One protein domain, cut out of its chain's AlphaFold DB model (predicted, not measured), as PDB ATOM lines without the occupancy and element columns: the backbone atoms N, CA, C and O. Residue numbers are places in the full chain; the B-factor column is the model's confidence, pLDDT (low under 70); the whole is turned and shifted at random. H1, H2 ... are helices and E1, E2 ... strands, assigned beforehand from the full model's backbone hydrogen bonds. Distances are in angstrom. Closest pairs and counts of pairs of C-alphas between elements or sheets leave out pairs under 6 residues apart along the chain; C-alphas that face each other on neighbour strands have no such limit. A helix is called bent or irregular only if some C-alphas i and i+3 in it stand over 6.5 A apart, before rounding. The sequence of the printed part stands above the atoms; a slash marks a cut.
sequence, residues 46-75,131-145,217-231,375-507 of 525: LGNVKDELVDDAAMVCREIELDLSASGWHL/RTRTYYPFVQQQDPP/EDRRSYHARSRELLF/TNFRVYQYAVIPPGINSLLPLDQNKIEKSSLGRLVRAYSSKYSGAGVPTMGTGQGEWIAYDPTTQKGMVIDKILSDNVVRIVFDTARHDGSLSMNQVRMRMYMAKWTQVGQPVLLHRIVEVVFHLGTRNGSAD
ATOM      1  N   LEU A  46      69.420 201.644  89.910       88.50
ATOM      2  CA  LEU A  46      69.451 200.620  88.865       88.50
ATOM      3  C   LEU A  46      69.427 201.240  87.459       88.50
ATOM      4  O   LEU A  46      70.073 200.717  86.551       88.50
ATOM      5  N   GLY A  47      68.673 202.330  87.280       88.88
ATOM      6  CA  GLY A  47      68.671 203.133  86.057       88.88
ATOM      7  C   GLY A  47      70.054 203.711  85.767       88.88
ATOM      8  O   GLY A  47      70.608 203.444  84.705       88.88
ATOM      9  N   ASN A  48      70.662 204.372  86.754       92.06
ATOM     10  CA  ASN A  48      71.992 204.969  86.618       92.06
ATOM     11  C   ASN A  48      73.058 203.935  86.235       92.06
ATOM     12  O   ASN A  48      73.822 204.158  85.303       92.06
ATOM     13  N   VAL A  49      73.087 202.764  86.885       89.75
ATOM     14  CA  VAL A  49      74.072 201.714  86.558       89.75
ATOM     15  C   VAL A  49      73.857 201.151  85.148       89.75
ATOM     16  O   VAL A  49      74.820 200.780  84.472       89.75
ATOM     17  N   LYS A  50      72.606 201.078  84.672       91.69
ATOM     18  CA  LYS A  50      72.317 200.676  83.289       91.69
ATOM     19  C   LYS A  50      72.834 201.704  82.293       91.69
ATOM     20  O   LYS A  50      73.442 201.283  81.311       91.69
ATOM     21  N   ASP A  51      72.610 202.988  82.548       94.38
ATOM     22  CA  ASP A  51      73.063 204.082  81.685       94.38
ATOM     23  C   ASP A  51      74.595 204.163  81.663       94.38
ATOM     24  O   ASP A  51      75.194 204.196  80.594       94.38
ATOM     25  N   GLU A  52      75.251 204.010  82.815       94.44
ATOM     26  CA  GLU A  52      76.712 203.913  82.895       94.44
ATOM     27  C   GLU A  52      77.270 202.745  82.063       94.44
ATOM     28  O   GLU A  52      78.287 202.898  81.392       94.44
ATOM     29  N   LEU A  53      76.610 201.578  82.064       92.56
ATOM     30  CA  LEU A  53      76.997 200.452  81.204       92.56
ATOM     31  C   LEU A  53      76.748 200.732  79.711       92.56
ATOM     32  O   LEU A  53      77.445 200.158  78.874       92.56
ATOM     33  N   VAL A  54      75.757 201.561  79.356       94.94
ATOM     34  CA  VAL A  54      75.538 202.012  77.965       94.94
ATOM     35  C   VAL A  54      76.702 202.890  77.529       94.94
ATOM     36  O   VAL A  54      77.290 202.637  76.478       94.94
ATOM     37  N   ASP A  55      77.031 203.893  78.338       96.19
ATOM     38  CA  ASP A  55      78.059 204.883  78.032       96.19
ATOM     39  C   ASP A  55      79.445 204.236  77.949       96.19
ATOM     40  O   ASP A  55      80.199 204.481  77.005       96.19
ATOM     41  N   ASP A  56      79.752 203.337  78.887       96.31
ATOM     42  CA  ASP A  56      80.990 202.558  78.898       96.31
ATOM     43  C   ASP A  56      81.086 201.662  77.650       96.31
ATOM     44  O   ASP A  56      82.107 201.639  76.960       96.31
ATOM     45  N   ALA A  57      79.989 200.997  77.267       95.19
ATOM     46  CA  ALA A  57      79.963 200.212  76.037       95.19
ATOM     47  C   ALA A  57      80.186 201.066  74.783       95.19
ATOM     48  O   ALA A  57      80.936 200.661  73.894       95.19
ATOM     49  N   ALA A  58      79.540 202.232  74.699       94.38
ATOM     50  CA  ALA A  58      79.669 203.147  73.570       94.38
ATOM     51  C   ALA A  58      81.106 203.672  73.441       94.38
ATOM     52  O   ALA A  58      81.653 203.715  72.337       94.38
ATOM     53  N   MET A  59      81.747 203.998  74.566       96.56
ATOM     54  CA  MET A  59      83.156 204.384  74.605       96.56
ATOM     55  C   MET A  59      84.063 203.254  74.098       96.56
ATOM     56  O   MET A  59      84.906 203.500  73.235       96.56
ATOM     57  N   VAL A  60      83.873 202.016  74.574       95.56
ATOM     58  CA  VAL A  60      84.648 200.853  74.109       95.56
ATOM     59  C   VAL A  60      84.461 200.632  72.605       95.56
ATOM     60  O   VAL A  60      85.444 200.462  71.886       95.56
ATOM     61  N   CYS A  61      83.219 200.671  72.111       94.38
ATOM     62  CA  CYS A  61      82.925 200.481  70.689       94.38
ATOM     63  C   CYS A  61      83.596 201.555  69.827       94.38
ATOM     64  O   CYS A  61      84.209 201.220  68.818       94.38
ATOM     65  N   ARG A  62      83.540 202.822  70.257       93.12
ATOM     66  CA  ARG A  62      84.170 203.948  69.558       93.12
ATOM     67  C   ARG A  62      85.687 203.801  69.473       93.12
ATOM     68  O   ARG A  62      86.266 204.074  68.430       93.12
ATOM     69  N   GLU A  63      86.342 203.392  70.555       94.06
ATOM     70  CA  GLU A  63      87.794 203.174  70.553       94.06
ATOM     71  C   GLU A  63      88.190 202.026  69.622       94.06
ATOM     72  O   GLU A  63      89.130 202.168  68.842       94.06
ATOM     73  N   ILE A  64      87.432 200.927  69.645       92.12
ATOM     74  CA  ILE A  64      87.667 199.786  68.756       92.12
ATOM     75  C   ILE A  64      87.442 200.175  67.293       92.12
ATOM     76  O   ILE A  64      88.243 199.809  66.438       92.12
ATOM     77  N   GLU A  65      86.406 200.955  66.995       88.31
ATOM     78  CA  GLU A  65      86.143 201.475  65.651       88.31
ATOM     79  C   GLU A  65      87.257 202.409  65.158       88.31
ATOM     80  O   GLU A  65      87.722 202.290  64.022       88.31
ATOM     81  N   LEU A  66      87.733 203.318  66.015       86.06
ATOM     82  CA  LEU A  66      88.862 204.198  65.701       86.06
ATOM     83  C   LEU A  66      90.134 203.397  65.420       86.06
ATOM     84  O   LEU A  66      90.850 203.690  64.467       86.06
ATOM     85  N   ASP A  67      90.392 202.354  66.200       86.75
ATOM     86  CA  ASP A  67      91.539 201.479  65.993       86.75
ATOM     87  C   ASP A  67      91.407 200.640  64.714       86.75
ATOM     88  O   ASP A  67      92.367 200.542  63.953       86.75
ATOM     89  N   LEU A  68      90.224 200.089  64.423       82.94
ATOM     90  CA  LEU A  68      89.964 199.315  63.203       82.94
ATOM     91  C   LEU A  68      89.982 200.177  61.933       82.94
ATOM     92  O   LEU A  68      90.378 199.701  60.870       82.94
ATOM     93  N   SER A  69      89.568 201.441  62.024       77.75
ATOM     94  CA  SER A  69      89.659 202.391  60.909       77.75
ATOM     95  C   SER A  69      91.089 202.899  60.707       77.75
ATOM     96  O   SER A  69      91.533 203.049  59.567       77.75
ATOM     97  N   ALA A  70      91.849 203.101  61.790       75.62
ATOM     98  CA  ALA A  70      93.249 203.515  61.739       75.62
ATOM     99  C   ALA A  70      94.202 202.386  61.330       75.62
ATOM    100  O   ALA A  70      95.240 202.667  60.727       75.62
ATOM    101  N   SER A  71      93.859 201.123  61.609       68.25
ATOM    102  CA  SER A  71      94.698 199.959  61.298       68.25
ATOM    103  C   SER A  71      94.927 199.749  59.808       68.25
ATOM    104  O   SER A  71      95.716 198.878  59.448       68.25
ATOM    105  N   GLY A  72      94.243 200.530  58.959       59.25
ATOM    106  CA  GLY A  72      94.494 200.623  57.531       59.25
ATOM    107  C   GLY A  72      94.626 199.243  56.925       59.25
ATOM    108  O   GLY A  72      95.679 198.966  56.361       59.25
ATOM    109  N   TRP A  73      93.609 198.388  57.129       53.88
ATOM    110  CA  TRP A  73      93.568 197.005  56.649       53.88
ATOM    111  C   TRP A  73      94.024 196.984  55.194       53.88
ATOM    112  O   TRP A  73      93.271 197.307  54.275       53.88
ATOM    113  N   HIS A  74      95.308 196.689  55.009       40.34
ATOM    114  CA  HIS A  74      95.941 196.793  53.715       40.34
ATOM    115  C   HIS A  74      95.576 195.511  52.992       40.34
ATOM    116  O   HIS A  74      96.212 194.468  53.157       40.34
ATOM    117  N   LEU A  75      94.511 195.581  52.200       38.97
ATOM    118  CA  LEU A  75      94.379 194.684  51.071       38.97
ATOM    119  C   LEU A  75      95.624 194.944  50.232       38.97
ATOM    120  O   LEU A  75      95.839 196.069  49.789       38.97
ATOM    121  N   ARG A 131     101.551 204.991  60.383       35.66
ATOM    122  CA  ARG A 131     101.513 203.700  59.674       35.66
ATOM    123  C   ARG A 131     102.187 202.559  60.449       35.66
ATOM    124  O   ARG A 131     102.257 201.451  59.928       35.66
ATOM    125  N   THR A 132     102.705 202.794  61.660       38.81
ATOM    126  CA  THR A 132     103.386 201.757  62.458       38.81
ATOM    127  C   THR A 132     102.434 200.933  63.329       38.81
ATOM    128  O   THR A 132     102.883 200.103  64.126       38.81
ATOM    129  N   ARG A 133     101.121 201.161  63.222       35.62
ATOM    130  CA  ARG A 133     100.108 200.491  64.041       35.62
ATOM    131  C   ARG A 133      99.409 199.406  63.238       35.62
ATOM    132  O   ARG A 133      98.598 199.699  62.366       35.62
ATOM    133  N   THR A 134      99.697 198.155  63.577       41.16
ATOM    134  CA  THR A 134      98.994 196.996  63.026       41.16
ATOM    135  C   THR A 134      98.139 196.396  64.132       41.16
ATOM    136  O   THR A 134      98.641 196.053  65.205       41.16
ATOM    137  N   TYR A 135      96.838 196.290  63.884       37.19
ATOM    138  CA  TYR A 135      95.874 195.780  64.852       37.19
ATOM    139  C   TYR A 135      95.417 194.392  64.427       37.19
ATOM    140  O   TYR A 135      95.062 194.181  63.269       37.19
ATOM    141  N   TYR A 136      95.391 193.465  65.378       40.72
ATOM    142  CA  TYR A 136      94.834 192.137  65.171       40.72
ATOM    143  C   TYR A 136      93.635 191.985  66.113       40.72
ATOM    144  O   TYR A 136      93.808 192.074  67.331       40.72
ATOM    145  N   PRO A 137      92.407 191.800  65.596       35.44
ATOM    146  CA  PRO A 137      91.236 191.623  66.442       35.44
ATOM    147  C   PRO A 137      91.246 190.208  67.026       35.44
ATOM    148  O   PRO A 137      90.730 189.266  66.429       35.44
ATOM    149  N   PHE A 138      91.844 190.043  68.200       44.31
ATOM    150  CA  PHE A 138      91.716 188.823  68.991       44.31
ATOM    151  C   PHE A 138      91.495 189.153  70.462       44.31
ATOM    152  O   PHE A 138      91.759 190.272  70.902       44.31
ATOM    153  N   VAL A 139      90.963 188.174  71.197       32.16
ATOM    154  CA  VAL A 139      90.641 188.284  72.622       32.16
ATOM    155  C   VAL A 139      91.259 187.113  73.339       32.16
ATOM    156  O   VAL A 139      90.939 185.965  73.045       32.16
ATOM    157  N   GLN A 140      92.092 187.414  74.324       36.28
ATOM    158  CA  GLN A 140      92.479 186.439  75.327       36.28
ATOM    159  C   GLN A 140      91.566 186.602  76.545       36.28
ATOM    160  O   GLN A 140      91.450 187.704  77.088       36.28
ATOM    161  N   GLN A 141      90.912 185.515  76.957       32.38
ATOM    162  CA  GLN A 141      90.111 185.449  78.178       32.38
ATOM    163  C   GLN A 141      90.814 184.502  79.155       32.38
ATOM    164  O   GLN A 141      90.960 183.316  78.872       32.38
ATOM    165  N   GLN A 142      91.278 185.025  80.290       34.22
ATOM    166  CA  GLN A 142      91.891 184.209  81.341       34.22
ATOM    167  C   GLN A 142      90.826 183.817  82.375       34.22
ATOM    168  O   GLN A 142      90.098 184.679  82.869       34.22
ATOM    169  N   ASP A 143      90.733 182.529  82.707       28.20
ATOM    170  CA  ASP A 143      89.819 182.039  83.744       28.20
ATOM    171  C   ASP A 143      90.379 182.315  85.158       28.20
ATOM    172  O   ASP A 143      91.594 182.204  85.374       28.20
ATOM    173  N   PRO A 144      89.524 182.650  86.147       30.38
ATOM    174  CA  PRO A 144      89.945 182.736  87.541       30.38
ATOM    175  C   PRO A 144      90.354 181.348  88.071       30.38
ATOM    176  O   PRO A 144      89.834 180.325  87.613       30.38
ATOM    177  N   PRO A 145      91.263 181.268  89.059       32.81
ATOM    178  CA  PRO A 145      91.683 179.991  89.624       32.81
ATOM    179  C   PRO A 145      90.496 179.265  90.270       32.81
ATOM    180  O   PRO A 145      89.895 179.743  91.233       32.81
ATOM    181  N   GLU A 217     100.919 182.203  45.213       40.78
ATOM    182  CA  GLU A 217      99.814 183.140  44.985       40.78
ATOM    183  C   GLU A 217      98.616 182.855  45.893       40.78
ATOM    184  O   GLU A 217      98.017 183.811  46.388       40.78
ATOM    185  N   ASP A 218      98.295 181.584  46.189       43.38
ATOM    186  CA  ASP A 218      97.278 181.265  47.207       43.38
ATOM    187  C   ASP A 218      97.733 181.821  48.558       43.38
ATOM    188  O   ASP A 218      96.981 182.598  49.142       43.38
ATOM    189  N   ARG A 219      98.987 181.578  48.989       41.31
ATOM    190  CA  ARG A 219      99.571 182.135  50.234       41.31
ATOM    191  C   ARG A 219      99.566 183.662  50.295       41.31
ATOM    192  O   ARG A 219      99.385 184.233  51.369       41.31
ATOM    193  N   ARG A 220      99.738 184.346  49.162       37.59
ATOM    194  CA  ARG A 220      99.673 185.817  49.091       37.59
ATOM    195  C   ARG A 220      98.247 186.349  48.963       37.59
ATOM    196  O   ARG A 220      98.031 187.525  49.266       37.59
ATOM    197  N   SER A 221      97.279 185.535  48.556       35.91
ATOM    198  CA  SER A 221      95.895 185.960  48.356       35.91
ATOM    199  C   SER A 221      95.177 186.297  49.670       35.91
ATOM    200  O   SER A 221      95.515 185.818  50.758       35.91
ATOM    201  N   TYR A 222      94.115 187.100  49.561       39.34
ATOM    202  CA  TYR A 222      93.167 187.370  50.647       39.34
ATOM    203  C   TYR A 222      92.643 186.081  51.303       39.34
ATOM    204  O   TYR A 222      92.403 186.015  52.511       39.34
ATOM    205  N   HIS A 223      92.487 185.028  50.504       37.56
ATOM    206  CA  HIS A 223      91.974 183.745  50.942       37.56
ATOM    207  C   HIS A 223      92.941 183.029  51.901       37.56
ATOM    208  O   HIS A 223      92.474 182.524  52.921       37.56
ATOM    209  N   ALA A 224      94.262 183.072  51.683       33.03
ATOM    210  CA  ALA A 224      95.229 182.517  52.638       33.03
ATOM    211  C   ALA A 224      95.481 183.410  53.858       33.03
ATOM    212  O   ALA A 224      95.505 182.903  54.973       33.03
ATOM    213  N   ARG A 225      95.565 184.738  53.709       37.94
ATOM    214  CA  ARG A 225      95.767 185.628  54.875       37.94
ATOM    215  C   ARG A 225      94.565 185.659  55.805       37.94
ATOM    216  O   ARG A 225      94.713 185.704  57.021       37.94
ATOM    217  N   SER A 226      93.360 185.567  55.245       32.75
ATOM    218  CA  SER A 226      92.183 185.331  56.071       32.75
ATOM    219  C   SER A 226      92.215 183.923  56.684       32.75
ATOM    220  O   SER A 226      91.709 183.785  57.791       32.75
ATOM    221  N   ARG A 227      92.799 182.893  56.030       31.88
ATOM    222  CA  ARG A 227      92.974 181.518  56.583       31.88
ATOM    223  C   ARG A 227      93.965 181.475  57.747       31.88
ATOM    224  O   ARG A 227      93.838 180.590  58.583       31.88
ATOM    225  N   GLU A 228      94.879 182.435  57.821       29.02
ATOM    226  CA  GLU A 228      95.866 182.592  58.896       29.02
ATOM    227  C   GLU A 228      95.340 183.364  60.118       29.02
ATOM    228  O   GLU A 228      96.054 183.499  61.111       29.02
ATOM    229  N   LEU A 229      94.080 183.821  60.100       30.53
ATOM    230  CA  LEU A 229      93.395 184.253  61.319       30.53
ATOM    231  C   LEU A 229      93.126 183.021  62.201       30.53
ATOM    232  O   LEU A 229      92.059 182.408  62.157       30.53
ATOM    233  N   LEU A 230      94.138 182.633  62.974       28.80
ATOM    234  CA  LEU A 230      94.057 181.635  64.032       28.80
ATOM    235  C   LEU A 230      93.342 182.254  65.231       28.80
ATOM    236  O   LEU A 230      93.895 183.075  65.960       28.80
ATOM    237  N   PHE A 231      92.091 181.857  65.439       33.28
ATOM    238  CA  PHE A 231      91.336 182.258  66.615       33.28
ATOM    239  C   PHE A 231      91.588 181.275  67.752       33.28
ATOM    240  O   PHE A 231      91.105 180.143  67.764       33.28
ATOM    241  N   THR A 375     111.282 200.799  63.339       53.16
ATOM    242  CA  THR A 375     111.427 199.716  64.331       53.16
ATOM    243  C   THR A 375     110.317 199.686  65.390       53.16
ATOM    244  O   THR A 375     110.340 198.863  66.301       53.16
ATOM    245  N   ASN A 376     109.320 200.560  65.255       57.72
ATOM    246  CA  ASN A 376     108.218 200.782  66.176       57.72
ATOM    247  C   ASN A 376     106.909 200.145  65.692       57.72
ATOM    248  O   ASN A 376     105.834 200.663  66.003       57.72
ATOM    249  N   PHE A 377     106.969 199.049  64.931       62.78
ATOM    250  CA  PHE A 377     105.760 198.272  64.680       62.78
ATOM    251  C   PHE A 377     105.242 197.699  65.990       62.78
ATOM    252  O   PHE A 377     105.872 196.849  66.618       62.78
ATOM    253  N   ARG A 378     104.083 198.204  66.401       73.38
ATOM    254  CA  ARG A 378     103.379 197.750  67.592       73.38
ATOM    255  C   ARG A 378     102.231 196.869  67.139       73.38
ATOM    256  O   ARG A 378     101.364 197.318  66.392       73.38
ATOM    257  N   VAL A 379     102.255 195.619  67.588       80.12
ATOM    258  CA  VAL A 379     101.136 194.688  67.427       80.12
ATOM    259  C   VAL A 379     100.175 194.968  68.566       80.12
ATOM    260  O   VAL A 379     100.524 194.706  69.715       80.12
ATOM    261  N   TYR A 380      99.005 195.525  68.264       86.62
ATOM    262  CA  TYR A 380      97.973 195.781  69.269       86.62
ATOM    263  C   TYR A 380      97.023 194.587  69.401       86.62
ATOM    264  O   TYR A 380      96.645 193.977  68.400       86.62
ATOM    265  N   GLN A 381      96.614 194.300  70.636       90.25
ATOM    266  CA  GLN A 381      95.611 193.298  70.985       90.25
ATOM    267  C   GLN A 381      94.619 193.857  72.005       90.25
ATOM    268  O   GLN A 381      94.982 194.690  72.843       90.25
ATOM    269  N   TYR A 382      93.402 193.324  71.994       92.12
ATOM    270  CA  TYR A 382      92.448 193.520  73.077       92.12
ATOM    271  C   TYR A 382      92.497 192.316  74.013       92.12
ATOM    272  O   TYR A 382      92.465 191.168  73.578       92.12
ATOM    273  N   ALA A 383      92.591 192.555  75.314       91.06
ATOM    274  CA  ALA A 383      92.625 191.485  76.303       91.06
ATOM    275  C   ALA A 383      91.645 191.786  77.428       91.06
ATOM    276  O   ALA A 383      91.561 192.925  77.886       91.06
ATOM    277  N   VAL A 384      90.919 190.765  77.879       91.88
ATOM    278  CA  VAL A 384      90.125 190.861  79.104       91.88
ATOM    279  C   VAL A 384      90.949 190.264  80.225       91.88
ATOM    280  O   VAL A 384      91.177 189.055  80.278       91.88
ATOM    281  N   ILE A 385      91.416 191.132  81.111       89.12
ATOM    282  CA  ILE A 385      92.154 190.737  82.298       89.12
ATOM    283  C   ILE A 385      91.127 190.446  83.395       89.12
ATOM    284  O   ILE A 385      90.372 191.350  83.767       89.12
ATOM    285  N   PRO A 386      91.060 189.217  83.930       85.12
ATOM    286  CA  PRO A 386      90.202 188.932  85.066       85.12
ATOM    287  C   PRO A 386      90.659 189.759  86.276       85.12
ATOM    288  O   PRO A 386      91.826 190.159  86.350       85.12
ATOM    289  N   PRO A 387      89.779 190.019  87.256       78.56
ATOM    290  CA  PRO A 387      90.199 190.628  88.510       78.56
ATOM    291  C   PRO A 387      91.391 189.860  89.084       78.56
ATOM    292  O   PRO A 387      91.316 188.653  89.318       78.56
ATOM    293  N   GLY A 388      92.514 190.555  89.275       67.94
ATOM    294  CA  GLY A 388      93.722 189.929  89.800       67.94
ATOM    295  C   GLY A 388      93.475 189.337  91.189       67.94
ATOM    296  O   GLY A 388      92.743 189.906  91.989       67.94
ATOM    297  N   ILE A 389      94.138 188.229  91.522       50.50
ATOM    298  CA  ILE A 389      94.046 187.594  92.853       50.50
ATOM    299  C   ILE A 389      94.386 188.569  93.990       50.50
ATOM    300  O   ILE A 389      93.816 188.475  95.072       50.50
ATOM    301  N   ASN A 390      95.254 189.553  93.749       47.78
ATOM    302  CA  ASN A 390      95.587 190.573  94.750       47.78
ATOM    303  C   ASN A 390      94.430 191.555  95.027       47.78
ATOM    304  O   ASN A 390      94.447 192.224  96.054       47.78
ATOM    305  N   SER A 391      93.418 191.612  94.153       51.00
ATOM    306  CA  SER A 391      92.118 192.258  94.403       51.00
ATOM    307  C   SER A 391      91.165 191.355  95.215       51.00
ATOM    308  O   SER A 391      90.213 191.840  95.816       51.00
ATOM    309  N   LEU A 392      91.448 190.048  95.301       46.94
ATOM    310  CA  LEU A 392      90.646 189.046  96.019       46.94
ATOM    311  C   LEU A 392      91.174 188.712  97.431       46.94
ATOM    312  O   LEU A 392      90.557 187.914  98.139       46.94
ATOM    313  N   LEU A 393      92.303 189.290  97.861       47.69
ATOM    314  CA  LEU A 393      92.775 189.198  99.252       47.69
ATOM    315  C   LEU A 393      91.807 189.942 100.193       47.69
ATOM    316  O   LEU A 393      91.149 190.885  99.755       47.69
ATOM    317  N   PRO A 394      91.654 189.494 101.457       45.19
ATOM    318  CA  PRO A 394      90.408 189.608 102.205       45.19
ATOM    319  C   PRO A 394      89.916 191.047 102.292       45.19
ATOM    320  O   PRO A 394      90.519 191.899 102.943       45.19
ATOM    321  N   LEU A 395      88.794 191.232 101.597       47.50
ATOM    322  CA  LEU A 395      87.817 192.300 101.652       47.50
ATOM    323  C   LEU A 395      87.927 193.120 102.944       47.50
ATOM    324  O   LEU A 395      87.308 192.797 103.958       47.50
ATOM    325  N   ASP A 396      88.619 194.255 102.873       52.31
ATOM    326  CA  ASP A 396      88.063 195.427 103.536       52.31
ATOM    327  C   ASP A 396      86.667 195.581 102.925       52.31
ATOM    328  O   ASP A 396      86.540 195.802 101.718       52.31
ATOM    329  N   GLN A 397      85.616 195.324 103.709       55.72
ATOM    330  CA  GLN A 397      84.240 195.326 103.204       55.72
ATOM    331  C   GLN A 397      83.881 196.676 102.565       55.72
ATOM    332  O   GLN A 397      83.053 196.724 101.661       55.72
ATOM    333  N   ASN A 398      84.608 197.736 102.933       55.97
ATOM    334  CA  ASN A 398      84.500 199.076 102.363       55.97
ATOM    335  C   ASN A 398      85.280 199.269 101.042       55.97
ATOM    336  O   ASN A 398      85.251 200.351 100.468       55.97
ATOM    337  N   LYS A 399      86.004 198.253 100.547       54.88
ATOM    338  CA  LYS A 399      86.717 198.259  99.249       54.88
ATOM    339  C   LYS A 399      86.183 197.247  98.234       54.88
ATOM    340  O   LYS A 399      86.647 197.246  97.093       54.88
ATOM    341  N   ILE A 400      85.180 196.440  98.596       53.38
ATOM    342  CA  ILE A 400      84.438 195.577  97.650       53.38
ATOM    343  C   ILE A 400      83.832 196.412  96.509       53.38
ATOM    344  O   ILE A 400      83.655 195.920  95.396       53.38
ATOM    345  N   GLU A 401      83.594 197.701  96.768       50.22
ATOM    346  CA  GLU A 401      82.933 198.666  95.881       50.22
ATOM    347  C   GLU A 401      83.616 198.853  94.515       50.22
ATOM    348  O   GLU A 401      83.037 199.465  93.622       50.22
ATOM    349  N   LYS A 402      84.837 198.335  94.320       58.69
ATOM    350  CA  LYS A 402      85.581 198.467  93.056       58.69
ATOM    351  C   LYS A 402      86.224 197.179  92.551       58.69
ATOM    352  O   LYS A 402      87.193 197.245  91.796       58.69
ATOM    353  N   SER A 403      85.720 196.003  92.933       63.84
ATOM    354  CA  SER A 403      86.171 194.781  92.254       63.84
ATOM    355  C   SER A 403      85.558 194.724  90.846       63.84
ATOM    356  O   SER A 403      84.397 194.369  90.652       63.84
ATOM    357  N   SER A 404      86.337 195.162  89.856       75.00
ATOM    358  CA  SER A 404      86.030 195.010  88.432       75.00
ATOM    359  C   SER A 404      85.802 193.530  88.120       75.00
ATOM    360  O   SER A 404      86.641 192.701  88.472       75.00
ATOM    361  N   LEU A 405      84.715 193.176  87.439       82.81
ATOM    362  CA  LEU A 405      84.449 191.780  87.055       82.81
ATOM    363  C   LEU A 405      85.344 191.299  85.908       82.81
ATOM    364  O   LEU A 405      85.514 190.100  85.708       82.81
ATOM    365  N   GLY A 406      85.942 192.244  85.193       88.75
ATOM    366  CA  GLY A 406      86.978 192.024  84.205       88.75
ATOM    367  C   GLY A 406      87.359 193.356  83.575       88.75
ATOM    368  O   GLY A 406      86.530 194.252  83.421       88.75
ATOM    369  N   ARG A 407      88.640 193.507  83.257       92.62
ATOM    370  CA  ARG A 407      89.198 194.727  82.689       92.62
ATOM    371  C   ARG A 407      89.537 194.494  81.230       92.62
ATOM    372  O   ARG A 407      90.477 193.763  80.928       92.62
ATOM    373  N   LEU A 408      88.807 195.138  80.328       95.31
ATOM    374  CA  LEU A 408      89.179 195.188  78.923       95.31
ATOM    375  C   LEU A 408      90.299 196.209  78.733       95.31
ATOM    376  O   LEU A 408      90.135 197.396  79.021       95.31
ATOM    377  N   VAL A 409      91.429 195.747  78.212       95.38
ATOM    378  CA  VAL A 409      92.579 196.582  77.872       95.38
ATOM    379  C   VAL A 409      92.916 196.484  76.395       95.38
ATOM    380  O   VAL A 409      92.745 195.435  75.774       95.38
ATOM    381  N   ARG A 410      93.481 197.565  75.862       94.81
ATOM    382  CA  ARG A 410      94.315 197.544  74.665       94.81
ATOM    383  C   ARG A 410      95.766 197.398  75.105       94.81
ATOM    384  O   ARG A 410      96.268 198.224  75.870       94.81
ATOM    385  N   ALA A 411      96.441 196.362  74.631       93.50
ATOM    386  CA  ALA A 411      97.848 196.107  74.906       93.50
ATOM    387  C   ALA A 411      98.647 196.038  73.604       93.50
ATOM    388  O   ALA A 411      98.088 195.726  72.558       93.50
ATOM    389  N   TYR A 412      99.946 196.319  73.662       93.19
ATOM    390  CA  TYR A 412     100.838 196.249  72.507       93.19
ATOM    391  C   TYR A 412     102.084 195.423  72.788       93.19
ATOM    392  O   TYR A 412     102.566 195.374  73.923       93.19
ATOM    393  N   SER A 413     102.622 194.799  71.741       91.00
ATOM    394  CA  SER A 413     103.883 194.076  71.831       91.00
ATOM    395  C   SER A 413     105.048 195.043  72.033       91.00
ATOM    396  O   SER A 413     105.192 196.044  71.328       91.00
ATOM    397  N   SER A 414     105.891 194.749  73.017       93.19
ATOM    398  CA  SER A 414     107.075 195.546  73.326       93.19
ATOM    399  C   SER A 414     108.239 194.655  73.738       93.19
ATOM    400  O   SER A 414     108.043 193.553  74.258       93.19
ATOM    401  N   LYS A 415     109.463 195.140  73.508       93.06
ATOM    402  CA  LYS A 415     110.689 194.522  74.017       93.06
ATOM    403  C   LYS A 415     111.130 195.258  75.277       93.06
ATOM    404  O   LYS A 415     111.333 196.469  75.255       93.06
ATOM    405  N   TYR A 416     111.283 194.528  76.373       94.50
ATOM    406  CA  TYR A 416     111.753 195.064  77.638       94.50
ATOM    407  C   TYR A 416     113.262 195.319  77.571       94.50
ATOM    408  O   TYR A 416     114.037 194.418  77.264       94.50
ATOM    409  N   SER A 417     113.675 196.557  77.843       93.12
ATOM    410  CA  SER A 417     115.082 196.984  77.837       93.12
ATOM    411  C   SER A 417     115.675 197.173  79.238       93.12
ATOM    412  O   SER A 417     116.852 197.504  79.364       93.12
ATOM    413  N   GLY A 418     114.872 196.994  80.292       91.00
ATOM    414  CA  GLY A 418     115.302 197.168  81.676       91.00
ATOM    415  C   GLY A 418     116.097 195.979  82.216       91.00
ATOM    416  O   GLY A 418     116.029 194.863  81.703       91.00
ATOM    417  N   ALA A 419     116.841 196.214  83.298       91.44
ATOM    418  CA  ALA A 419     117.418 195.135  84.089       91.44
ATOM    419  C   ALA A 419     116.327 194.509  84.975       91.44
ATOM    420  O   ALA A 419     115.678 195.216  85.743       91.44
ATOM    421  N   GLY A 420     116.148 193.188  84.899       91.06
ATOM    422  CA  GLY A 420     115.209 192.440  85.741       91.06
ATOM    423  C   GLY A 420     113.928 192.006  85.027       91.06
ATOM    424  O   GLY A 420     113.906 191.827  83.811       91.06
ATOM    425  N   VAL A 421     112.877 191.767  85.814       89.62
ATOM    426  CA  VAL A 421     111.543 191.395  85.323       89.62
ATOM    427  C   VAL A 421     110.682 192.662  85.306       89.62
ATOM    428  O   VAL A 421     110.689 193.386  86.306       89.62
ATOM    429  N   PRO A 422     109.956 192.960  84.214       93.81
ATOM    430  CA  PRO A 422     109.034 194.086  84.193       93.81
ATOM    431  C   PRO A 422     107.962 193.963  85.280       93.81
ATOM    432  O   PRO A 422     107.593 192.863  85.693       93.81
ATOM    433  N   THR A 423     107.412 195.101  85.705       92.88
ATOM    434  CA  THR A 423     106.254 195.116  86.603       92.88
ATOM    435  C   THR A 423     105.056 194.484  85.898       92.88
ATOM    436  O   THR A 423     104.530 195.029  84.924       92.88
ATOM    437  N   MET A 424     104.646 193.321  86.400       89.25
ATOM    438  CA  MET A 424     103.459 192.607  85.946       89.25
ATOM    439  C   MET A 424     102.224 193.165  86.650       89.25
ATOM    440  O   MET A 424     102.239 193.319  87.872       89.25
ATOM    441  N   GLY A 425     101.151 193.422  85.906       87.56
ATOM    442  CA  GLY A 425      99.928 193.950  86.500       87.56
ATOM    443  C   GLY A 425      98.821 194.262  85.498       87.56
ATOM    444  O   GLY A 425      98.809 193.752  84.378       87.56
ATOM    445  N   THR A 426      97.840 195.043  85.945       87.94
ATOM    446  CA  THR A 426      96.598 195.336  85.207       87.94
ATOM    447  C   THR A 426      96.407 196.828  84.924       87.94
ATOM    448  O   THR A 426      95.400 197.222  84.328       87.94
ATOM    449  N   GLY A 427      97.331 197.671  85.382       89.88
ATOM    450  CA  GLY A 427      97.371 199.111  85.172       89.88
ATOM    451  C   GLY A 427      98.017 199.504  83.845       89.88
ATOM    452  O   GLY A 427      98.747 198.740  83.221       89.88
ATOM    453  N   GLN A 428      97.760 200.733  83.404       95.06
ATOM    454  CA  GLN A 428      98.386 201.276  82.201       95.06
ATOM    455  C   GLN A 428      99.919 201.313  82.343       95.06
ATOM    456  O   GLN A 428     100.441 201.782  83.352       95.06
ATOM    457  N   GLY A 429     100.636 200.824  81.330       94.50
ATOM    458  CA  GLY A 429     102.096 200.694  81.318       94.50
ATOM    459  C   GLY A 429     102.637 199.419  81.976       94.50
ATOM    460  O   GLY A 429     103.822 199.119  81.818       94.50
ATOM    461  N   GLU A 430     101.798 198.649  82.672       94.19
ATOM    462  CA  GLU A 430     102.179 197.355  83.240       94.19
ATOM    463  C   GLU A 430     102.136 196.248  82.178       94.19
ATOM    464  O   GLU A 430     101.513 196.381  81.118       94.19
ATOM    465  N   TRP A 431     102.837 195.148  82.452       93.06
ATOM    466  CA  TRP A 431     102.943 194.016  81.537       93.06
ATOM    467  C   TRP A 431     101.919 192.941  81.908       93.06
ATOM    468  O   TRP A 431     101.835 192.531  83.066       93.06
ATOM    469  N   ILE A 432     101.157 192.453  80.926       89.81
ATOM    470  CA  ILE A 432     100.220 191.324  81.119       89.81
ATOM    471  C   ILE A 432     100.881 189.974  80.851       89.81
ATOM    472  O   ILE A 432     100.475 188.954  81.401       89.81
ATOM    473  N   ALA A 433     101.917 189.965  80.014       87.81
ATOM    474  CA  ALA A 433     102.714 188.793  79.689       87.81
ATOM    475  C   ALA A 433     104.148 189.232  79.389       87.81
ATOM    476  O   ALA A 433     104.353 190.261  78.743       87.81
ATOM    477  N   TYR A 434     105.126 188.447  79.833       90.31
ATOM    478  CA  TYR A 434     106.545 188.682  79.586       90.31
ATOM    479  C   TYR A 434     107.269 187.350  79.391       90.31
ATOM    480  O   TYR A 434     107.159 186.453  80.228       90.31
ATOM    481  N   ASP A 435     108.005 187.225  78.289       89.50
ATOM    482  CA  ASP A 435     108.929 186.123  78.053       89.50
ATOM    483  C   ASP A 435     110.363 186.572  78.388       89.50
ATOM    484  O   ASP A 435     110.934 187.397  77.667       89.50
ATOM    485  N   PRO A 436     110.986 186.020  79.448       89.06
ATOM    486  CA  PRO A 436     112.338 186.395  79.848       89.06
ATOM    487  C   PRO A 436     113.409 186.014  78.817       89.06
ATOM    488  O   PRO A 436     114.501 186.576  78.853       89.06
ATOM    489  N   THR A 437     113.119 185.080  77.905       87.62
ATOM    490  CA  THR A 437     114.079 184.595  76.903       87.62
ATOM    491  C   THR A 437     114.214 185.586  75.755       87.62
ATOM    492  O   THR A 437     115.315 185.985  75.385       87.62
ATOM    493  N   THR A 438     113.080 186.006  75.193       88.81
ATOM    494  CA  THR A 438     113.041 186.966  74.082       88.81
ATOM    495  C   THR A 438     113.021 188.418  74.555       88.81
ATOM    496  O   THR A 438     113.199 189.332  73.745       88.81
ATOM    497  N   GLN A 439     112.791 188.634  75.856       92.75
ATOM    498  CA  GLN A 439     112.469 189.925  76.461       92.75
ATOM    499  C   GLN A 439     111.256 190.598  75.803       92.75
ATOM    500  O   GLN A 439     111.106 191.813  75.892       92.75
ATOM    501  N   LYS A 440     110.400 189.843  75.103       90.19
ATOM    502  CA  LYS A 440     109.177 190.354  74.479       90.19
ATOM    503  C   LYS A 440     107.982 190.086  75.388       90.19
ATOM    504  O   LYS A 440     107.974 189.163  76.198       90.19
ATOM    505  N   GLY A 441     106.951 190.897  75.242       90.75
ATOM    506  CA  GLY A 441     105.731 190.767  76.022       90.75
ATOM    507  C   GLY A 441     104.704 191.808  75.620       90.75
ATOM    508  O   GLY A 441     104.902 192.535  74.645       90.75
ATOM    509  N   MET A 442     103.611 191.859  76.369       92.00
ATOM    510  CA  MET A 442     102.478 192.730  76.081       92.00
ATOM    511  C   MET A 442     102.337 193.777  77.180       92.00
ATOM    512  O   MET A 442     102.176 193.434  78.352       92.00
ATOM    513  N   VAL A 443     102.390 195.046  76.785       94.31
ATOM    514  CA  VAL A 443     102.270 196.209  77.670       94.31
ATOM    515  C   VAL A 443     100.889 196.813  77.514       94.31
ATOM    516  O   VAL A 443     100.430 197.018  76.392       94.31
ATOM    517  N   ILE A 444     100.233 197.127  78.627       94.81
ATOM    518  CA  ILE A 444      98.930 197.791  78.618       94.81
ATOM    519  C   ILE A 444      99.113 199.226  78.125       94.81
ATOM    520  O   ILE A 444      99.751 200.044  78.784       94.81
ATOM    521  N   ASP A 445      98.532 199.543  76.972       95.44
ATOM    522  CA  ASP A 445      98.505 200.900  76.427       95.44
ATOM    523  C   ASP A 445      97.363 201.712  77.023       95.44
ATOM    524  O   ASP A 445      97.550 202.854  77.429       95.44
ATOM    525  N   LYS A 446      96.169 201.116  77.070       95.81
ATOM    526  CA  LYS A 446      94.946 201.796  77.487       95.81
ATOM    527  C   LYS A 446      93.991 200.817  78.150       95.81
ATOM    528  O   LYS A 446      93.810 199.696  77.677       95.81
ATOM    529  N   ILE A 447      93.361 201.255  79.231       95.75
ATOM    530  CA  ILE A 447      92.241 200.550  79.855       95.75
ATOM    531  C   ILE A 447      90.968 201.087  79.207       95.75
ATOM    532  O   ILE A 447      90.763 202.299  79.190       95.75
ATOM    533  N   LEU A 448      90.161 200.200  78.630       95.94
ATOM    534  CA  LEU A 448      88.939 200.579  77.923       95.94
ATOM    535  C   LEU A 448      87.722 200.497  78.833       95.94
ATOM    536  O   LEU A 448      86.895 201.386  78.785       95.94
ATOM    537  N   SER A 449      87.614 199.460  79.662       95.81
ATOM    538  CA  SER A 449      86.515 199.319  80.622       95.81
ATOM    539  C   SER A 449      86.904 198.356  81.742       95.81
ATOM    540  O   SER A 449      87.626 197.388  81.508       95.81
ATOM    541  N   ASP A 450      86.401 198.606  82.952       94.31
ATOM    542  CA  ASP A 450      86.506 197.729  84.130       94.31
ATOM    543  C   ASP A 450      85.277 196.809  84.306       94.31
ATOM    544  O   ASP A 450      85.172 196.059  85.281       94.31
ATOM    545  N   ASN A 451      84.322 196.875  83.378       94.50
ATOM    546  CA  ASN A 451      83.042 196.179  83.474       94.50
ATOM    547  C   ASN A 451      82.891 195.085  82.413       94.50
ATOM    548  O   ASN A 451      81.786 194.597  82.207       94.50
ATOM    549  N   VAL A 452      83.960 194.692  81.714       93.25
ATOM    550  CA  VAL A 452      83.896 193.712  80.618       93.25
ATOM    551  C   VAL A 452      84.341 192.348  81.117       93.25
ATOM    552  O   VAL A 452      85.507 192.129  81.423       93.25
ATOM    553  N   VAL A 453      83.411 191.399  81.131       90.25
ATOM    554  CA  VAL A 453      83.666 190.007  81.531       90.25
ATOM    555  C   VAL A 453      84.209 189.197  80.361       90.25
ATOM    556  O   VAL A 453      85.017 188.287  80.534       90.25
ATOM    557  N   ARG A 454      83.734 189.503  79.152       90.56
ATOM    558  CA  ARG A 454      84.094 188.774  77.941       90.56
ATOM    559  C   ARG A 454      83.856 189.633  76.715       90.56
ATOM    560  O   ARG A 454      82.900 190.397  76.655       90.56
ATOM    561  N   ILE A 455      84.683 189.437  75.704       91.81
ATOM    562  CA  ILE A 455      84.495 190.006  74.375       91.81
ATOM    563  C   ILE A 455      84.801 188.924  73.342       91.81
ATOM    564  O   ILE A 455      85.629 188.046  73.569       91.81
ATOM    565  N   VAL A 456      84.045 188.910  72.252       91.44
ATOM    566  CA  VAL A 456      84.143 187.920  71.179       91.44
ATOM    567  C   VAL A 456      84.108 188.672  69.861       91.44
ATOM    568  O   VAL A 456      83.213 189.490  69.663       91.44
ATOM    569  N   PHE A 457      85.059 188.392  68.973       89.38
ATOM    570  CA  PHE A 457      85.028 188.875  67.595       89.38
ATOM    571  C   PHE A 457      84.712 187.708  66.663       89.38
ATOM    572  O   PHE A 457      85.486 186.758  66.553       89.38
ATOM    573  N   ASP A 458      83.578 187.796  65.983       88.06
ATOM    574  CA  ASP A 458      83.188 186.899  64.911       88.06
ATOM    575  C   ASP A 458      83.536 187.545  63.565       88.06
ATOM    576  O   ASP A 458      83.406 188.752  63.363       88.06
ATOM    577  N   THR A 459      83.978 186.722  62.626       89.44
ATOM    578  CA  THR A 459      84.260 187.112  61.238       89.44
ATOM    579  C   THR A 459      83.429 186.214  60.327       89.44
ATOM    580  O   THR A 459      82.823 185.254  60.813       89.44
ATOM    581  N   ALA A 460      83.456 186.442  59.012       85.81
ATOM    582  CA  ALA A 460      82.797 185.567  58.031       85.81
ATOM    583  C   ALA A 460      83.165 184.068  58.155       85.81
ATOM    584  O   ALA A 460      82.454 183.210  57.641       85.81
ATOM    585  N   ARG A 461      84.270 183.728  58.840       80.38
ATOM    586  CA  ARG A 461      84.664 182.336  59.129       80.38
ATOM    587  C   ARG A 461      83.862 181.691  60.247       80.38
ATOM    588  O   ARG A 461      83.656 180.483  60.223       80.38
ATOM    589  N   HIS A 462      83.482 182.479  61.243       86.19
ATOM    590  CA  HIS A 462      82.747 182.002  62.412       86.19
ATOM    591  C   HIS A 462      81.243 182.115  62.216       86.19
ATOM    592  O   HIS A 462      80.493 181.298  62.745       86.19
ATOM    593  N   ASP A 463      80.814 183.124  61.458       86.69
ATOM    594  CA  ASP A 463      79.415 183.421  61.205       86.69
ATOM    595  C   ASP A 463      79.202 183.715  59.716       86.69
ATOM    596  O   ASP A 463      79.619 184.753  59.203       86.69
ATOM    597  N   GLY A 464      78.519 182.795  59.029       89.56
ATOM    598  CA  GLY A 464      78.219 182.907  57.600       89.56
ATOM    599  C   GLY A 464      77.256 184.044  57.236       89.56
ATOM    600  O   GLY A 464      77.062 184.303  56.053       89.56
ATOM    601  N   SER A 465      76.653 184.726  58.219       94.25
ATOM    602  CA  SER A 465      75.861 185.942  57.988       94.25
ATOM    603  C   SER A 465      76.710 187.209  57.824       94.25
ATOM    604  O   SER A 465      76.179 188.241  57.417       94.25
ATOM    605  N   LEU A 466      78.012 187.156  58.133       88.69
ATOM    606  CA  LEU A 466      78.926 188.285  57.978       88.69
ATOM    607  C   LEU A 466      79.572 188.289  56.593       88.69
ATOM    608  O   LEU A 466      80.015 187.259  56.086       88.69
ATOM    609  N   SER A 467      79.686 189.476  55.997       90.25
ATOM    610  CA  SER A 467      80.493 189.666  54.794       90.25
ATOM    611  C   SER A 467      81.983 189.505  55.107       90.25
ATOM    612  O   SER A 467      82.424 189.635  56.251       90.25
ATOM    613  N   MET A 468      82.791 189.266  54.072       85.69
ATOM    614  CA  MET A 468      84.249 189.160  54.198       85.69
ATOM    615  C   MET A 468      84.893 190.371  54.894       85.69
ATOM    616  O   MET A 468      85.892 190.204  55.583       85.69
ATOM    617  N   ASN A 469      84.294 191.555  54.756       85.31
ATOM    618  CA  ASN A 469      84.794 192.802  55.335       85.31
ATOM    619  C   ASN A 469      84.037 193.199  56.608       85.31
ATOM    620  O   ASN A 469      84.081 194.358  57.009       85.31
ATOM    621  N   GLN A 470      83.299 192.280  57.226       88.75
ATOM    622  CA  GLN A 470      82.585 192.536  58.467       88.75
ATOM    623  C   GLN A 470      83.207 191.770  59.628       88.75
ATOM    624  O   GLN A 470      83.528 190.583  59.529       88.75
ATOM    625  N   VAL A 471      83.320 192.461  60.758       88.56
ATOM    626  CA  VAL A 471      83.686 191.868  62.044       88.56
ATOM    627  C   VAL A 471      82.579 192.190  63.029       88.56
ATOM    628  O   VAL A 471      82.319 193.355  63.317       88.56
ATOM    629  N   ARG A 472      81.917 191.165  63.557       94.12
ATOM    630  CA  ARG A 472      80.937 191.329  64.628       94.12
ATOM    631  C   ARG A 472      81.636 191.209  65.965       94.12
ATOM    632  O   ARG A 472      82.289 190.214  66.239       94.12
ATOM    633  N   MET A 473      81.465 192.200  66.814       94.50
ATOM    634  CA  MET A 473      81.918 192.179  68.189       94.50
ATOM    635  C   MET A 473      80.728 191.948  69.111       94.50
ATOM    636  O   MET A 473      79.752 192.690  69.057       94.50
ATOM    637  N   ARG A 474      80.837 190.949  69.986       94.81
ATOM    638  CA  ARG A 474      79.910 190.696  71.091       94.81
ATOM    639  C   ARG A 474      80.635 190.897  72.411       94.81
ATOM    640  O   ARG A 474      81.558 190.154  72.738       94.81
ATOM    641  N   MET A 475      80.218 191.900  73.167       94.88
ATOM    642  CA  MET A 475      80.796 192.277  74.448       94.88
ATOM    643  C   MET A 475      79.806 191.988  75.577       94.88
ATOM    644  O   MET A 475      78.663 192.435  75.550       94.88
ATOM    645  N   TYR A 476      80.260 191.233  76.572       93.75
ATOM    646  CA  TYR A 476      79.520 190.875  77.774       93.75
ATOM    647  C   TYR A 476      80.038 191.731  78.919       93.75
ATOM    648  O   TYR A 476      81.178 191.571  79.364       93.75
ATOM    649  N   MET A 477      79.189 192.632  79.390       93.69
ATOM    650  CA  MET A 477      79.499 193.544  80.474       93.69
ATOM    651  C   MET A 477      78.717 193.177  81.721       93.69
ATOM    652  O   MET A 477      77.581 192.702  81.636       93.69
ATOM    653  N   ALA A 478      79.317 193.419  82.876       90.12
ATOM    654  CA  ALA A 478      78.653 193.285  84.153       90.12
ATOM    655  C   ALA A 478      79.166 194.330  85.145       90.12
ATOM    656  O   ALA A 478      80.349 194.667  85.144       90.12
ATOM    657  N   LYS A 479      78.271 194.818  86.004       89.62
ATOM    658  CA  LYS A 479      78.589 195.766  87.074       89.62
ATOM    659  C   LYS A 479      77.766 195.453  88.319       89.62
ATOM    660  O   LYS A 479      76.580 195.132  88.230       89.62
ATOM    661  N   TRP A 480      78.410 195.528  89.478       85.06
ATOM    662  CA  TRP A 480      77.737 195.405  90.767       85.06
ATOM    663  C   TRP A 480      76.972 196.689  91.086       85.06
ATOM    664  O   TRP A 480      77.516 197.782  90.936       85.06
ATOM    665  N   THR A 481      75.734 196.560  91.563       84.31
ATOM    666  CA  THR A 481      75.023 197.649  92.246       84.31
ATOM    667  C   THR A 481      74.972 197.369  93.744       84.31
ATOM    668  O   THR A 481      74.793 196.224  94.158       84.31
ATOM    669  N   GLN A 482      75.167 198.402  94.565       74.38
ATOM    670  CA  GLN A 482      75.217 198.288  96.028       74.38
ATOM    671  C   GLN A 482      73.873 198.560  96.714       74.38
ATOM    672  O   GLN A 482      73.805 198.645  97.940       74.38
ATOM    673  N   VAL A 483      72.792 198.721  95.957       69.25
ATOM    674  CA  VAL A 483      71.550 199.235  96.532       69.25
ATOM    675  C   VAL A 483      70.746 198.122  97.184       69.25
ATOM    676  O   VAL A 483      70.070 197.332  96.529       69.25
ATOM    677  N   GLY A 484      70.845 198.066  98.511       72.25
ATOM    678  CA  GLY A 484      70.163 197.104  99.372       72.25
ATOM    679  C   GLY A 484      70.821 195.725  99.363       72.25
ATOM    680  O   GLY A 484      71.352 195.288 100.381       72.25
ATOM    681  N   GLN A 485      70.790 195.041  98.222       74.31
ATOM    682  CA  GLN A 485      71.438 193.745  98.011       74.31
ATOM    683  C   GLN A 485      72.389 193.849  96.813       74.31
ATOM    684  O   GLN A 485      72.032 194.507  95.836       74.31
ATOM    685  N   PRO A 486      73.575 193.213  96.851       75.00
ATOM    686  CA  PRO A 486      74.493 193.211  95.721       75.00
ATOM    687  C   PRO A 486      73.848 192.484  94.537       75.00
ATOM    688  O   PRO A 486      73.852 191.254  94.462       75.00
ATOM    689  N   VAL A 487      73.263 193.248  93.615       79.38
ATOM    690  CA  VAL A 487      72.707 192.724  92.366       79.38
ATOM    691  C   VAL A 487      73.755 192.891  91.274       79.38
ATOM    692  O   VAL A 487      74.372 193.948  91.125       79.38
ATOM    693  N   LEU A 488      73.961 191.826  90.504       83.94
ATOM    694  CA  LEU A 488      74.821 191.842  89.332       83.94
ATOM    695  C   LEU A 488      73.996 192.255  88.112       83.94
ATOM    696  O   LEU A 488      73.180 191.475  87.619       83.94
ATOM    697  N   LEU A 489      74.204 193.473  87.620       87.06
ATOM    698  CA  LEU A 489      73.620 193.909  86.357       87.06
ATOM    699  C   LEU A 489      74.507 193.458  85.204       87.06
ATOM    700  O   LEU A 489      75.708 193.714  85.224       87.06
ATOM    701  N   HIS A 490      73.915 192.819  84.194       91.88
ATOM    702  CA  HIS A 490      74.613 192.399  82.982       91.88
ATOM    703  C   HIS A 490      74.060 193.108  81.743       91.88
ATOM    704  O   HIS A 490      72.863 193.380  81.638       91.88
ATOM    705  N   ARG A 491      74.930 193.359  80.765       91.56
ATOM    706  CA  ARG A 491      74.576 193.905  79.452       91.56
ATOM    707  C   ARG A 491      75.351 193.159  78.376       91.56
ATOM    708  O   ARG A 491      76.535 192.890  78.539       91.56
ATOM    709  N   ILE A 492      74.681 192.825  77.279       94.06
ATOM    710  CA  ILE A 492      75.331 192.288  76.083       94.06
ATOM    711  C   ILE A 492      75.221 193.357  75.008       94.06
ATOM    712  O   ILE A 492      74.132 193.873  74.763       94.06
ATOM    713  N   VAL A 493      76.351 193.707  74.408       94.25
ATOM    714  CA  VAL A 493      76.434 194.686  73.327       94.25
ATOM    715  C   VAL A 493      76.988 193.993  72.100       94.25
ATOM    716  O   VAL A 493      78.025 193.337  72.168       94.25
ATOM    717  N   GLU A 494      76.268 194.113  70.991       96.38
ATOM    718  CA  GLU A 494      76.634 193.530  69.708       96.38
ATOM    719  C   GLU A 494      76.756 194.641  68.668       96.38
ATOM    720  O   GLU A 494      75.831 195.434  68.498       96.38
ATOM    721  N   VAL A 495      77.907 194.713  68.003       94.31
ATOM    722  CA  VAL A 495      78.207 195.716  66.972       94.31
ATOM    723  C   VAL A 495      78.865 195.021  65.793       94.31
ATOM    724  O   VAL A 495      79.716 194.156  65.981       94.31
ATOM    725  N   VAL A 496      78.489 195.390  64.569       95.06
ATOM    726  CA  VAL A 496      79.151 194.917  63.348       95.06
ATOM    727  C   VAL A 496      79.973 196.059  62.770       95.06
ATOM    728  O   VAL A 496      79.428 197.057  62.310       95.06
ATOM    729  N   PHE A 497      81.290 195.901  62.788       90.75
ATOM    730  CA  PHE A 497      82.218 196.825  62.156       90.75
ATOM    731  C   PHE A 497      82.369 196.477  60.679       90.75
ATOM    732  O   PHE A 497      82.550 195.311  60.320       90.75
ATOM    733  N   HIS A 498      82.333 197.500  59.830       88.12
ATOM    734  CA  HIS A 498      82.665 197.391  58.417       88.12
ATOM    735  C   HIS A 498      84.119 197.812  58.218       88.12
ATOM    736  O   HIS A 498      84.481 198.968  58.428       88.12
ATOM    737  N   LEU A 499      84.957 196.867  57.812       82.94
ATOM    738  CA  LEU A 499      86.344 197.124  57.473       82.94
ATOM    739  C   LEU A 499      86.384 197.796  56.099       82.94
ATOM    740  O   LEU A 499      86.013 197.201  55.086       82.94
ATOM    741  N   GLY A 500      86.803 199.058  56.071       69.25
ATOM    742  CA  GLY A 500      86.966 199.802  54.830       69.25
ATOM    743  C   GLY A 500      88.034 199.153  53.953       69.25
ATOM    744  O   GLY A 500      89.208 199.122  54.318       69.25
ATOM    745  N   THR A 501      87.649 198.665  52.774       59.91
ATOM    746  CA  THR A 501      88.613 198.288  51.740       59.91
ATOM    747  C   THR A 501      89.145 199.571  51.127       59.91
ATOM    748  O   THR A 501      88.430 200.244  50.383       59.91
ATOM    749  N   ARG A 502      90.381 199.956  51.447       50.22
ATOM    750  CA  ARG A 502      91.023 201.136  50.854       50.22
ATOM    751  C   ARG A 502      91.468 200.834  49.414       50.22
ATOM    752  O   ARG A 502      92.647 200.908  49.109       50.22
ATOM    753  N   ASN A 503      90.523 200.487  48.540       43.53
ATOM    754  CA  ASN A 503      90.760 200.157  47.129       43.53
ATOM    755  C   ASN A 503      90.627 201.372  46.191       43.53
ATOM    756  O   ASN A 503      90.484 201.208  44.987       43.53
ATOM    757  N   GLY A 504      90.667 202.599  46.715       41.88
ATOM    758  CA  GLY A 504      90.611 203.815  45.906       41.88
ATOM    759  C   GLY A 504      91.807 204.715  46.168       41.88
ATOM    760  O   GLY A 504      91.741 205.594  47.022       41.88
ATOM    761  N   SER A 505      92.889 204.543  45.411       41.31
ATOM    762  CA  SER A 505      93.945 205.557  45.265       41.31
ATOM    763  C   SER A 505      93.467 206.810  44.506       41.31
ATOM    764  O   SER A 505      94.221 207.774  44.403       41.31
ATOM    765  N   ALA A 506      92.213 206.836  44.030       45.31
ATOM    766  CA  ALA A 506      91.630 207.936  43.260       45.31
ATOM    767  C   ALA A 506      90.781 208.947  44.071       45.31
ATOM    768  O   ALA A 506      90.620 210.070  43.615       45.31
ATOM    769  N   ASP A 507      90.302 208.622  45.279       40.06
ATOM    770  CA  ASP A 507      89.284 209.446  45.976       40.06
ATOM    771  C   ASP A 507      89.828 210.377  47.078       40.06
ATOM    772  O   ASP A 507      89.084 210.875  47.922       40.06
TER     773      ASP A 507
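This is residues 46 to 75, 131 to 145, 217 to 231 and 375 to 507 of the 525 residues of an uncharacterized protein of Planctomycetes bacterium (UniProt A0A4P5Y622). Two twisted sheets stand partly face to face with their strands crossed, the five-stranded E1 E2 E3 E5 E4 and the three-stranded E6 E7 E8, and the long helix H1 packs along E7 and E8 and reaches E5 and E1. The link of residues 416 to 430 joins E3 to E4, and H2 and H3 lie far from the core. The printed part has 193 residues, mixed in class, with four named helices and eight named strands in the order H1 E1 H2 H3 E2 H4 E3 E4 E5 E6 E7 E8. The larger sheet is mixed, the smaller all antiparallel; the whole is compact, with a radius of gyration of the C-alphas of 18.9 A and spans of 61 by 47 by 30 A.

Look first for the larger sheet: E1 is residues 133 to 141, E2 378 to 385, E3 407 to 415, E5 440 to 449 (25.1 A) and E4 431 to 435. E3 bends by 55 degrees at residue 410 and E5 by 58 degrees at 446. The second sheet is E6, 452 to 459, E7, 470 to 481 (35.0 A), and E8, 487 to 498, which runs 35.7 A to C-alpha 498 at (82.665, 197.391, 58.417). Find C-alpha 46 at (69.451, 200.620, 88.865); from there H1, 46 to 70, runs 36.2 A. H2 is 217 to 220, H3 222 to 227, and H4 397 to 402; H4 is irregular, but only just: C-alphas 398 and 401 are 6.7 A apart.

In the larger sheet, strongly twisted, E1 is parallel to E2 (N 380 and O 134, 3.1 A); E2 and E3 (N 383 and O 409, 2.9 A), E3 and E5 (N 410 and O 446, 2.8 A), and E5 and E4, a hairpin (N 432 and O 442, 2.9 A), are antiparallel. This sheet and E6 E7 E8 make a sandwich, two sheets face to face, their strands at 49 degrees; the closest C-alphas of E1 and E6 are those of Val 139 and Ile 455, 6.6 A apart. E6 E7 E8 is a meander, each strand the antiparallel neighbour of the one before (N 456 and O 474, 2.8 A; N 475 and O 493, 2.8 A). H1 is on one face of it, two layers, at a height over the sheet of 8.3 A; its closest C-alphas to E8 are Glu 65 and Phe 497, 7.0 A. H1 is also on the larger sheet; Val 60 and Leu 448 of E5 have C-alphas 5.7 A apart. H4 only grazes E6 E7 E8 with residues 400 to 402. H2 and H3 are close but not clearly touching. Every O i to N i+4 pair is within hydrogen-bond range in H1 and H3; H2 is too short for one, and H4 has 0 of 2, with 1 of 3 O i to N i+3 pairs.

The C-alphas of Glu 217 and Gly 484 are the farthest apart, 63.5 A. Residues 76 to 130, 146 to 216 and 232 to 374 are not printed, with C-alpha gaps of 14.4, 45.5 and 26.7 A. The long links are E2 to H4 and E3 to E4. Mean pLDDT of the printed part is 75.1; under 70 are residues 71 to 75, 131 to 145, 217 to 231, 375 to 377, 388 to 403, 483 and 500 to 507.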